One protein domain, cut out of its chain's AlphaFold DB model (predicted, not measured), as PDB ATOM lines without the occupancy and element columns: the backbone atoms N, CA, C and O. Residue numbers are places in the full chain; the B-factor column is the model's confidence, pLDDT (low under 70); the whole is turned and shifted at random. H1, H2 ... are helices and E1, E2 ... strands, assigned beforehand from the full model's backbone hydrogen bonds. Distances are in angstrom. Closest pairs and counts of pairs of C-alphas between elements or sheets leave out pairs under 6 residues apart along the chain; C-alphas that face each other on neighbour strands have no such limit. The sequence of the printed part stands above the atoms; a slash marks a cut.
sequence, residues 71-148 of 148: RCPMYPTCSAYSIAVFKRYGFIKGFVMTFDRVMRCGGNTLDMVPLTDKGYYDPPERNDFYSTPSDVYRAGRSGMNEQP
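What this domain is: This is residues 71 to 148 of the 148 residues of an uncharacterized protein of delta proteobacterium MLS_D (UniProt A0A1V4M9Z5). The helical hairpin H1-H2 and the helix H4 lie on opposite sides of a thin middle, the strand hairpin E1-E2 and short H3; H4 is loosely attached. The 78 printed residues, mostly helix, have four named helices and two named strands, ordered H1, H2, E1, E2, H3, H4. The whole is compact, radius of gyration of the C-alphas 12.4 A, spanning 33 by 29 by 18 A.

Where its parts are: E1 is residues 113 to 115, E2 119 to 121, H3 124 to 127. H1, residues 78 to 89, 15.6 A long, begins at C-alpha (-35.669, 7.524, 6.706). H2, residues 91 to 104, and H4, residues 134 to 146, are each 20.0 A long; H4 ends at C-alpha (-27.438, -8.545, -7.868).

How they stand to each other: E1 and E2 are an antiparallel hairpin; N 121 and O 113, 2.9 A apart, are within hydrogen-bond range. H3 only just touches H1, through residues 81 to 85 alone, with 3 pairs of C-alphas within 8 A, the closest Val 85 and Pro 124, 6.2 A. H1 and H2 touch, closest C-alphas Phe 86 and Gly 94, 4.5 A, at a shallow tilt of 30 degrees, opposite ways. H3 and H4 are close but not clearly touching, closest C-alphas Arg 126 and Arg 141, 7.3 A. Every O i to N i+4 pair is within range in H1 and H2, 7 of 9 in H4; H3 is too short for one.

The domain as a whole: The farthest C-alphas, Arg 71 and Asp 135, are 34.2 A apart. The printed part has no cut and no long link. The model's pLDDT is under 70 at residues 71, 106 to 119 and 129 to 148.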
ATOM      1  N   ARG A  71     -41.601   0.233  12.643       68.94
ATOM      2  CA  ARG A  71     -40.233   0.661  12.349       68.94
ATOM      3  C   ARG A  71     -40.095   0.680  10.833       68.94
ATOM      4  O   ARG A  71     -40.331  -0.349  10.211       68.94
ATOM      5  N   CYS A  72     -39.687   1.825  10.279       73.00
ATOM      6  CA  CYS A  72     -39.289   1.991   8.880       73.00
ATOM      7  C   CYS A  72     -38.656   0.680   8.354       73.00
ATOM      8  O   CYS A  72     -37.571   0.325   8.827       73.00
ATOM      9  N   PRO A  73     -39.310  -0.058   7.430       74.44
ATOM     10  CA  PRO A  73     -38.874  -1.391   6.985       74.44
ATOM     11  C   PRO A  73     -37.665  -1.295   6.049       74.44
ATOM     12  O   PRO A  73     -37.415  -2.153   5.218       74.44
ATOM     13  N   MET A  74     -36.949  -0.187   6.106       76.06
ATOM     14  CA  MET A  74     -36.142   0.359   5.045       76.06
ATOM     15  C   MET A  74     -34.785   0.706   5.651       76.06
ATOM     16  O   MET A  74     -34.706   1.390   6.672       76.06
ATOM     17  N   TYR A  75     -33.720   0.193   5.045       78.62
ATOM     18  CA  TYR A  75     -32.349   0.386   5.488       78.62
ATOM     19  C   TYR A  75     -31.564   1.202   4.451       78.62
ATOM     20  O   TYR A  75     -31.555   0.831   3.276       78.62
ATOM     21  N   PRO A  76     -30.885   2.291   4.851       82.25
ATOM     22  CA  PRO A  76     -30.967   2.953   6.155       82.25
ATOM     23  C   PRO A  76     -32.368   3.530   6.442       82.25
ATOM     24  O   PRO A  76     -33.160   3.757   5.520       82.25
ATOM     25  N   THR A  77     -32.657   3.788   7.726       84.50
ATOM     26  CA  THR A  77     -33.926   4.399   8.165       84.50
ATOM     27  C   THR A  77     -34.130   5.759   7.498       84.50
ATOM     28  O   THR A  77     -33.152   6.446   7.212       84.50
ATOM     29  N   CYS A  78     -35.376   6.212   7.313       83.94
ATOM     30  CA  CYS A  78     -35.669   7.524   6.706       83.94
ATOM     31  C   CYS A  78     -34.902   8.691   7.360       83.94
ATOM     32  O   CYS A  78     -34.461   9.608   6.672       83.94
ATOM     33  N   SER A  79     -34.688   8.633   8.678       85.56
ATOM     34  CA  SER A  79     -33.897   9.616   9.427       85.56
ATOM     35  C   SER A  79     -32.389   9.528   9.163       85.56
ATOM     36  O   SER A  79     -31.724  10.549   9.033       85.56
ATOM     37  N   ALA A  80     -31.824   8.324   9.067       85.44
ATOM     38  CA  ALA A  80     -30.415   8.149   8.724       85.44
ATOM     39  C   ALA A  80     -30.154   8.492   7.248       85.44
ATOM     40  O   ALA A  80     -29.144   9.115   6.921       85.44
ATOM     41  N   TYR A  81     -31.100   8.141   6.375       88.44
ATOM     42  CA  TYR A  81     -31.118   8.509   4.969       88.44
ATOM     43  C   TYR A  81     -31.114  10.031   4.806       88.44
ATOM     44  O   TYR A  81     -30.226  10.559   4.144       88.44
ATOM     45  N   SER A  82     -32.026  10.756   5.463       87.62
ATOM     46  CA  SER A  82     -32.102  12.215   5.326       87.62
ATOM     47  C   SER A  82     -30.799  12.899   5.739       87.62
ATOM     48  O   SER A  82     -30.276  13.727   4.998       87.62
ATOM     49  N   ILE A  83     -30.190  12.473   6.851       89.50
ATOM     50  CA  ILE A  83     -28.878  12.969   7.288       89.50
ATOM     51  C   ILE A  83     -27.798  12.698   6.231       89.50
ATOM     52  O   ILE A  83     -26.981  13.577   5.950       89.50
ATOM     53  N   ALA A  84     -27.769  11.497   5.646       86.12
ATOM     54  CA  ALA A  84     -26.795  11.140   4.619       86.12
ATOM     55  C   ALA A  84     -26.966  11.992   3.352       86.12
ATOM     56  O   ALA A  84     -25.976  12.465   2.793       86.12
ATOM     57  N   VAL A  85     -28.209  12.232   2.930       88.69
ATOM     58  CA  VAL A  85     -28.490  13.016   1.729       88.69
ATOM     59  C   VAL A  85     -28.201  14.500   1.956       88.69
ATOM     60  O   VAL A  85     -27.519  15.103   1.133       88.69
ATOM     61  N   PHE A  86     -28.618  15.086   3.082       88.44
ATOM     62  CA  PHE A  86     -28.311  16.487   3.393       88.44
ATOM     63  C   PHE A  86     -26.802  16.751   3.440       88.44
ATOM     64  O   PHE A  86     -26.346  17.780   2.946       88.44
ATOM     65  N   LYS A  87     -26.017  15.804   3.971       87.00
ATOM     66  CA  LYS A  87     -24.550  15.906   4.004       87.00
ATOM     67  C   LYS A  87     -23.892  15.806   2.626       87.00
ATOM     68  O   LYS A  87     -22.841  16.404   2.433       87.00
ATOM     69  N   ARG A  88     -24.458  15.029   1.699       83.50
ATOM     70  CA  ARG A  88     -23.846  14.747   0.386       83.50
ATOM     71  C   ARG A  88     -24.332  15.664  -0.732       83.50
ATOM     72  O   ARG A  88     -23.559  15.992  -1.621       83.50
ATOM     73  N   TYR A  89     -25.599  16.062  -0.688       82.81
ATOM     74  CA  TYR A  89     -26.293  16.725  -1.793       82.81
ATOM     75  C   TYR A  89     -26.779  18.141  -1.454       82.81
ATOM     76  O   TYR A  89     -27.304  18.830  -2.325       82.81
ATOM     77  N   GLY A  90     -26.607  18.589  -0.207       85.25
ATOM     78  CA  GLY A  90     -27.069  19.896   0.258       85.25
ATOM     79  C   GLY A  90     -28.559  19.924   0.608       85.25
ATOM     80  O   GLY A  90     -29.267  18.921   0.508       85.25
ATOM     81  N   PHE A  91     -29.043  21.083   1.060       85.44
ATOM     82  CA  PHE A  91     -30.380  21.211   1.649       85.44
ATOM     83  C   PHE A  91     -31.516  20.960   0.650       85.44
ATOM     84  O   PHE A  91     -32.395  20.152   0.918       85.44
ATOM     85  N   ILE A  92     -31.485  21.596  -0.522       83.00
ATOM     86  CA  ILE A  92     -32.600  21.553  -1.486       83.00
ATOM     87  C   ILE A  92     -32.747  20.153  -2.094       83.00
ATOM     88  O   ILE A  92     -33.800  19.525  -1.993       83.00
ATOM     89  N   LYS A  93     -31.663  19.618  -2.664       82.44
ATOM     90  CA  LYS A  93     -31.644  18.263  -3.226       82.44
ATOM     91  C   LYS A  93     -31.859  17.208  -2.137       82.44
ATOM     92  O   LYS A  93     -32.600  16.249  -2.343       82.44
ATOM     93  N   GLY A  94     -31.304  17.452  -0.948       87.44
ATOM     94  CA  GLY A  94     -31.563  16.681   0.262       87.44
ATOM     95  C   GLY A  94     -33.031  16.582   0.633       87.44
ATOM     96  O   GLY A  94     -33.522  15.492   0.929       87.44
ATOM     97  N   PHE A  95     -33.739  17.702   0.557       87.88
ATOM     98  CA  PHE A  95     -35.149  17.797   0.891       87.88
ATOM     99  C   PHE A  95     -36.014  17.018  -0.101       87.88
ATOM    100  O   PHE A  95     -36.806  16.179   0.320       87.88
ATOM    101  N   VAL A  96     -35.801  17.211  -1.407       87.75
ATOM    102  CA  VAL A  96     -36.546  16.495  -2.459       87.75
ATOM    103  C   VAL A  96     -36.327  14.985  -2.358       87.75
ATOM    104  O   VAL A  96     -37.288  14.220  -2.307       87.75
ATOM    105  N   MET A  97     -35.071  14.544  -2.243       86.62
ATOM    106  CA  MET A  97     -34.730  13.123  -2.132       86.62
ATOM    107  C   MET A  97     -35.247  12.489  -0.833       86.62
ATOM    108  O   MET A  97     -35.577  11.305  -0.826       86.62
ATOM    109  N   THR A  98     -35.296  13.244   0.269       88.75
ATOM    110  CA  THR A  98     -35.854  12.776   1.548       88.75
ATOM    111  C   THR A  98     -37.372  12.674   1.481       88.75
ATOM    112  O   THR A  98     -37.934  11.682   1.936       88.75
ATOM    113  N   PHE A  99     -38.044  13.664   0.894       86.69
ATOM    114  CA  PHE A  99     -39.497  13.675   0.760       86.69
ATOM    115  C   PHE A  99     -39.985  12.507  -0.101       86.69
ATOM    116  O   PHE A  99     -40.840  11.730   0.316       86.69
ATOM    117  N   ASP A 100     -39.357  12.313  -1.257       83.00
ATOM    118  CA  ASP A 100     -39.634  11.190  -2.147       83.00
ATOM    119  C   ASP A 100     -39.380   9.820  -1.467       83.00
ATOM    120  O   ASP A 100     -40.144   8.867  -1.638       83.00
ATOM    121  N   ARG A 101     -38.362   9.713  -0.605       84.19
ATOM    122  CA  ARG A 101     -38.116   8.514   0.217       84.19
ATOM    123  C   ARG A 101     -39.228   8.266   1.242       84.19
ATOM    124  O   ARG A 101     -39.699   7.136   1.361       84.19
ATOM    125  N   VAL A 102     -39.660   9.301   1.965       83.81
ATOM    126  CA  VAL A 102     -40.720   9.203   2.987       83.81
ATOM    127  C   VAL A 102     -42.047   8.767   2.365       83.81
ATOM    128  O   VAL A 102     -42.705   7.885   2.911       83.81
ATOM    129  N   MET A 103     -42.388   9.284   1.182       78.81
ATOM    130  CA  MET A 103     -43.606   8.903   0.453       78.81
ATOM    131  C   MET A 103     -43.639   7.412   0.068       78.81
ATOM    132  O   MET A 103     -44.712   6.825  -0.035       78.81
ATOM    133  N   ARG A 104     -42.476   6.769  -0.102       73.56
ATOM    134  CA  ARG A 104     -42.367   5.330  -0.412       73.56
ATOM    135  C   ARG A 104     -42.370   4.439   0.833       73.56
ATOM    136  O   ARG A 104     -42.701   3.259   0.734       73.56
ATOM    137  N   CYS A 105     -42.044   4.993   2.002       72.50
ATOM    138  CA  CYS A 105     -41.948   4.258   3.266       72.50
ATOM    139  C   CYS A 105     -43.294   3.681   3.755       72.50
ATOM    140  O   CYS A 105     -43.285   2.749   4.552       72.50
ATOM    141  N   GLY A 106     -44.430   4.202   3.271       65.75
ATOM    142  CA  GLY A 106     -45.780   3.879   3.756       65.75
ATOM    143  C   GLY A 106     -46.616   2.890   2.928       65.75
ATOM    144  O   GLY A 106     -47.809   2.787   3.192       65.75
ATOM    145  N   GLY A 107     -46.061   2.178   1.937       56.91
ATOM    146  CA  GLY A 107     -46.845   1.144   1.227       56.91
ATOM    147  C   GLY A 107     -46.417   0.767  -0.192       56.91
ATOM    148  O   GLY A 107     -46.972  -0.172  -0.756       56.91
ATOM    149  N   ASN A 108     -45.426   1.446  -0.777       54.38
ATOM    150  CA  ASN A 108     -45.081   1.267  -2.191       54.38
ATOM    151  C   ASN A 108     -43.648   0.730  -2.311       54.38
ATOM    152  O   ASN A 108     -42.711   1.468  -2.614       54.38
ATOM    153  N   THR A 109     -43.465  -0.561  -2.040       56.38
ATOM    154  CA  THR A 109     -42.153  -1.237  -2.017       56.38
ATOM    155  C   THR A 109     -41.797  -1.946  -3.330       56.38
ATOM    156  O   THR A 109     -40.877  -2.757  -3.362       56.38
ATOM    157  N   LEU A 110     -42.507  -1.638  -4.423       53.94
ATOM    158  CA  LEU A 110     -42.430  -2.377  -5.692       53.94
ATOM    159  C   LEU A 110     -41.067  -2.284  -6.404       53.94
ATOM    160  O   LEU A 110     -40.712  -3.209  -7.124       53.94
ATOM    161  N   ASP A 111     -40.283  -1.232  -6.149       59.09
ATOM    162  CA  ASP A 111     -38.980  -1.007  -6.804       59.09
ATOM    163  C   ASP A 111     -37.778  -1.210  -5.862       59.09
ATOM    164  O   ASP A 111     -36.680  -0.713  -6.126       59.09
ATOM    165  N   MET A 112     -37.969  -1.871  -4.715       64.62
ATOM    166  CA  MET A 112     -36.928  -1.963  -3.692       64.62
ATOM    167  C   MET A 112     -36.287  -3.343  -3.600       64.62
ATOM    168  O   MET A 112     -36.977  -4.357  -3.569       64.62
ATOM    169  N   VAL A 113     -34.956  -3.364  -3.471       64.00
ATOM    170  CA  VAL A 113     -34.195  -4.591  -3.211       64.00
ATOM    171  C   VAL A 113     -34.553  -5.093  -1.809       64.00
ATOM    172  O   VAL A 113     -34.366  -4.343  -0.842       64.00
ATOM    173  N   PRO A 114     -35.093  -6.314  -1.665       66.25
ATOM    174  CA  PRO A 114     -35.385  -6.874  -0.356       66.25
ATOM    175  C   PRO A 114     -34.070  -7.157   0.373       66.25
ATOM    176  O   PRO A 114     -33.222  -7.901  -0.107       66.25
ATOM    177  N   LEU A 115     -33.913  -6.571   1.555       64.50
ATOM    178  CA  LEU A 115     -32.888  -6.958   2.511       64.50
ATOM    179  C   LEU A 115     -33.513  -8.069   3.368       64.50
ATOM    180  O   LEU A 115     -34.402  -7.782   4.167       64.50
ATOM    181  N   THR A 116     -33.125  -9.321   3.106       61.31
ATOM    182  CA  THR A 116     -33.530 -10.593   3.754       61.31
ATOM    183  C   THR A 116     -34.689 -10.520   4.765       61.31
ATOM    184  O   THR A 116     -34.533  -9.925   5.827       61.31
ATOM    185  N   ASP A 117     -35.809 -11.204   4.495       55.88
ATOM    186  CA  ASP A 117     -36.989 -11.487   5.351       55.88
ATOM    187  C   ASP A 117     -37.621 -10.350   6.194       55.88
ATOM    188  O   ASP A 117     -38.685 -10.557   6.778       55.88
ATOM    189  N   LYS A 118     -37.020  -9.155   6.307       56.12
ATOM    190  CA  LYS A 118     -37.404  -8.128   7.294       56.12
ATOM    191  C   LYS A 118     -37.276  -6.678   6.815       56.12
ATOM    192  O   LYS A 118     -37.621  -5.785   7.590       56.12
ATOM    193  N   GLY A 119     -36.813  -6.403   5.591       69.19
ATOM    194  CA  GLY A 119     -36.778  -5.025   5.097       69.19
ATOM    195  C   GLY A 119     -36.320  -4.823   3.653       69.19
ATOM    196  O   GLY A 119     -36.224  -5.760   2.872       69.19
ATOM    197  N   TYR A 120     -36.048  -3.566   3.303       76.69
ATOM    198  CA  TYR A 120     -35.684  -3.101   1.966       76.69
ATOM    199  C   TYR A 120     -34.444  -2.212   2.008       76.69
ATOM    200  O   TYR A 120     -34.401  -1.254   2.780       76.69
ATOM    201  N   TYR A 121     -33.461  -2.468   1.150       79.31
ATOM    202  CA  TYR A 121     -32.281  -1.615   1.025       79.31
ATOM    203  C   TYR A 121     -32.523  -0.468   0.028       79.31
ATOM    204  O   TYR A 121     -33.048  -0.674  -1.071       79.31
ATOM    205  N   ASP A 122     -32.173   0.761   0.416       79.19
ATOM    206  CA  ASP A 122     -32.223   1.942  -0.460       79.19
ATOM    207  C   ASP A 122     -31.122   2.951  -0.106       79.19
ATOM    208  O   ASP A 122     -31.283   3.801   0.783       79.19
ATOM    209  N   PRO A 123     -29.980   2.854  -0.785       82.62
ATOM    210  CA  PRO A 123     -28.912   3.817  -0.622       82.62
ATOM    211  C   PRO A 123     -29.298   5.176  -1.251       82.62
ATOM    212  O   PRO A 123     -29.981   5.203  -2.277       82.62
ATOM    213  N   PRO A 124     -28.847   6.315  -0.686       83.88
ATOM    214  CA  PRO A 124     -28.997   7.659  -1.270       83.88
ATOM    215  C   PRO A 124     -28.723   7.749  -2.775       83.88
ATOM    216  O   PRO A 124     -29.413   8.464  -3.496       83.88
ATOM    217  N   GLU A 125     -27.736   6.992  -3.242       80.62
ATOM    218  CA  GLU A 125     -27.284   6.904  -4.625       80.62
ATOM    219  C   GLU A 125     -28.392   6.419  -5.570       80.62
ATOM    220  O   GLU A 125     -28.470   6.859  -6.713       80.62
ATOM    221  N   ARG A 126     -29.305   5.563  -5.094       75.31
ATOM    222  CA  ARG A 126     -30.432   5.068  -5.900       75.31
ATOM    223  C   ARG A 126     -31.456   6.163  -6.198       75.31
ATOM    224  O   ARG A 126     -32.179   6.082  -7.194       75.31
ATOM    225  N   ASN A 127     -31.519   7.181  -5.341       77.75
ATOM    226  CA  ASN A 127     -32.424   8.313  -5.499       77.75
ATOM    227  C   ASN A 127     -31.765   9.540  -6.132       77.75
ATOM    228  O   ASN A 127     -32.377  10.606  -6.213       77.75
ATOM    229  N   ASP A 128     -30.503   9.421  -6.534       77.50
ATOM    230  CA  ASP A 128     -29.726  10.524  -7.065       77.50
ATOM    231  C   ASP A 128     -29.903  10.665  -8.581       77.50
ATOM    232  O   ASP A 128     -29.009  10.385  -9.374       77.50
ATOM    233  N   PHE A 129     -31.076  11.137  -8.995       68.00
ATOM    234  CA  PHE A 129     -31.380  11.374 -10.409       68.00
ATOM    235  C   PHE A 129     -30.589  12.535 -11.027       68.00
ATOM    236  O   PHE A 129     -30.550  12.666 -12.247       68.00
ATOM    237  N   TYR A 130     -30.018  13.411 -10.196       67.00
ATOM    238  CA  TYR A 130     -29.518  14.710 -10.643       67.00
ATOM    239  C   TYR A 130     -27.994  14.756 -10.816       67.00
ATOM    240  O   TYR A 130     -27.531  15.579 -11.597       67.00
ATOM    241  N   SER A 131     -27.199  13.939 -10.099       63.25
ATOM    242  CA  SER A 131     -25.731  13.917 -10.320       63.25
ATOM    243  C   SER A 131     -25.266  12.863 -11.314       63.25
ATOM    244  O   SER A 131     -24.189  13.022 -11.883       63.25
ATOM    245  N   THR A 132     -26.015  11.778 -11.509       59.66
ATOM    246  CA  THR A 132     -25.625  10.728 -12.457       59.66
ATOM    247  C   THR A 132     -26.272  10.972 -13.820       59.66
ATOM    248  O   THR A 132     -27.487  11.185 -13.857       59.66
ATOM    249  N   PRO A 133     -25.527  10.884 -14.939       59.91
ATOM    250  CA  PRO A 133     -26.123  10.823 -16.274       59.91
ATOM    251  C   PRO A 133     -27.222   9.744 -16.331       59.91
ATOM    252  O   PRO A 133     -27.077   8.669 -15.743       59.91
ATOM    253  N   SER A 134     -28.352  10.033 -16.984       59.25
ATOM    254  CA  SER A 134     -29.573   9.201 -16.931       59.25
ATOM    255  C   SER A 134     -29.388   7.780 -17.500       59.25
ATOM    256  O   SER A 134     -30.084   6.833 -17.123       59.25
ATOM    257  N   ASP A 135     -28.407   7.631 -18.376       59.50
ATOM    258  CA  ASP A 135     -27.869   6.413 -18.965       59.50
ATOM    259  C   ASP A 135     -27.101   5.555 -17.941       59.50
ATOM    260  O   ASP A 135     -27.323   4.344 -17.864       59.50
ATOM    261  N   VAL A 136     -26.315   6.178 -17.058       55.53
ATOM    262  CA  VAL A 136     -25.674   5.508 -15.909       55.53
ATOM    263  C   VAL A 136     -26.714   5.144 -14.847       55.53
ATOM    264  O   VAL A 136     -26.647   4.068 -14.257       55.53
ATOM    265  N   TYR A 137     -27.726   5.990 -14.656       55.25
ATOM    266  CA  TYR A 137     -28.829   5.752 -13.727       55.25
ATOM    267  C   TYR A 137     -29.664   4.504 -14.096       55.25
ATOM    268  O   TYR A 137     -29.974   3.679 -13.230       55.25
ATOM    269  N   ARG A 138     -29.986   4.299 -15.387       54.53
ATOM    270  CA  ARG A 138     -30.659   3.067 -15.861       54.53
ATOM    271  C   ARG A 138     -29.770   1.827 -15.734       54.53
ATOM    272  O   ARG A 138     -30.283   0.772 -15.366       54.53
ATOM    273  N   ALA A 139     -28.471   1.947 -16.010       56.41
ATOM    274  CA  ALA A 139     -27.522   0.838 -15.885       56.41
ATOM    275  C   ALA A 139     -27.298   0.425 -14.415       56.41
ATOM    276  O   ALA A 139     -27.339  -0.760 -14.091       56.41
ATOM    277  N   GLY A 140     -27.154   1.397 -13.508       54.78
ATOM    278  CA  GLY A 140     -26.974   1.167 -12.071       54.78
ATOM    279  C   GLY A 140     -28.185   0.511 -11.405       54.78
ATOM    280  O   GLY A 140     -28.018  -0.384 -10.582       54.78
ATOM    281  N   ARG A 141     -29.412   0.865 -11.819       56.03
ATOM    282  CA  ARG A 141     -30.632   0.196 -11.334       56.03
ATOM    283  C   ARG A 141     -30.710  -1.277 -11.753       56.03
ATOM    284  O   ARG A 141     -31.296  -2.073 -11.032       56.03
ATOM    285  N   SER A 142     -30.131  -1.642 -12.899       55.59
ATOM    286  CA  SER A 142     -30.082  -3.038 -13.347       55.59
ATOM    287  C   SER A 142     -29.049  -3.861 -12.572       55.59
ATOM    288  O   SER A 142     -29.337  -5.009 -12.259       55.59
ATOM    289  N   GLY A 143     -27.885  -3.282 -12.247       49.72
ATOM    290  CA  GLY A 143     -26.762  -3.999 -11.618       49.72
ATOM    291  C   GLY A 143     -26.754  -4.033 -10.082       49.72
ATOM    292  O   GLY A 143     -26.008  -4.803  -9.489       49.72
ATOM    293  N   MET A 144     -27.566  -3.214  -9.400       52.06
ATOM    294  CA  MET A 144     -27.648  -3.217  -7.924       52.06
ATOM    295  C   MET A 144     -28.650  -4.240  -7.360       52.06
ATOM    296  O   MET A 144     -28.660  -4.473  -6.156       52.06
ATOM    297  N   ASN A 145     -29.458  -4.882  -8.211       48.97
ATOM    298  CA  ASN A 145     -30.356  -5.980  -7.816       48.97
ATOM    299  C   ASN A 145     -29.620  -7.332  -7.683       48.97
ATOM    300  O   ASN A 145     -30.257  -8.348  -7.416       48.97
ATOM    301  N   GLU A 146     -28.300  -7.352  -7.898       46.84
ATOM    302  CA  GLU A 146     -27.438  -8.545  -7.868       46.84
ATOM    303  C   GLU A 146     -26.570  -8.645  -6.600       46.84
ATOM    304  O   GLU A 146     -25.766  -9.570  -6.476       46.84
ATOM    305  N   GLN A 147     -26.697  -7.715  -5.646       41.12
ATOM    306  CA  GLN A 147     -25.961  -7.810  -4.383       41.12
ATOM    307  C   GLN A 147     -26.712  -8.704  -3.374       41.12
ATOM    308  O   GLN A 147     -27.913  -8.502  -3.192       41.12
ATOM    309  N   PRO A 148     -26.024  -9.696  -2.768       38.41
ATOM    310  CA  PRO A 148     -26.622 -10.766  -1.962       38.41
ATOM    311  C   PRO A 148     -27.195 -10.307  -0.617       38.41
ATOM    312  O   PRO A 148     -26.670  -9.324  -0.042       38.41
TER     313      PRO A 148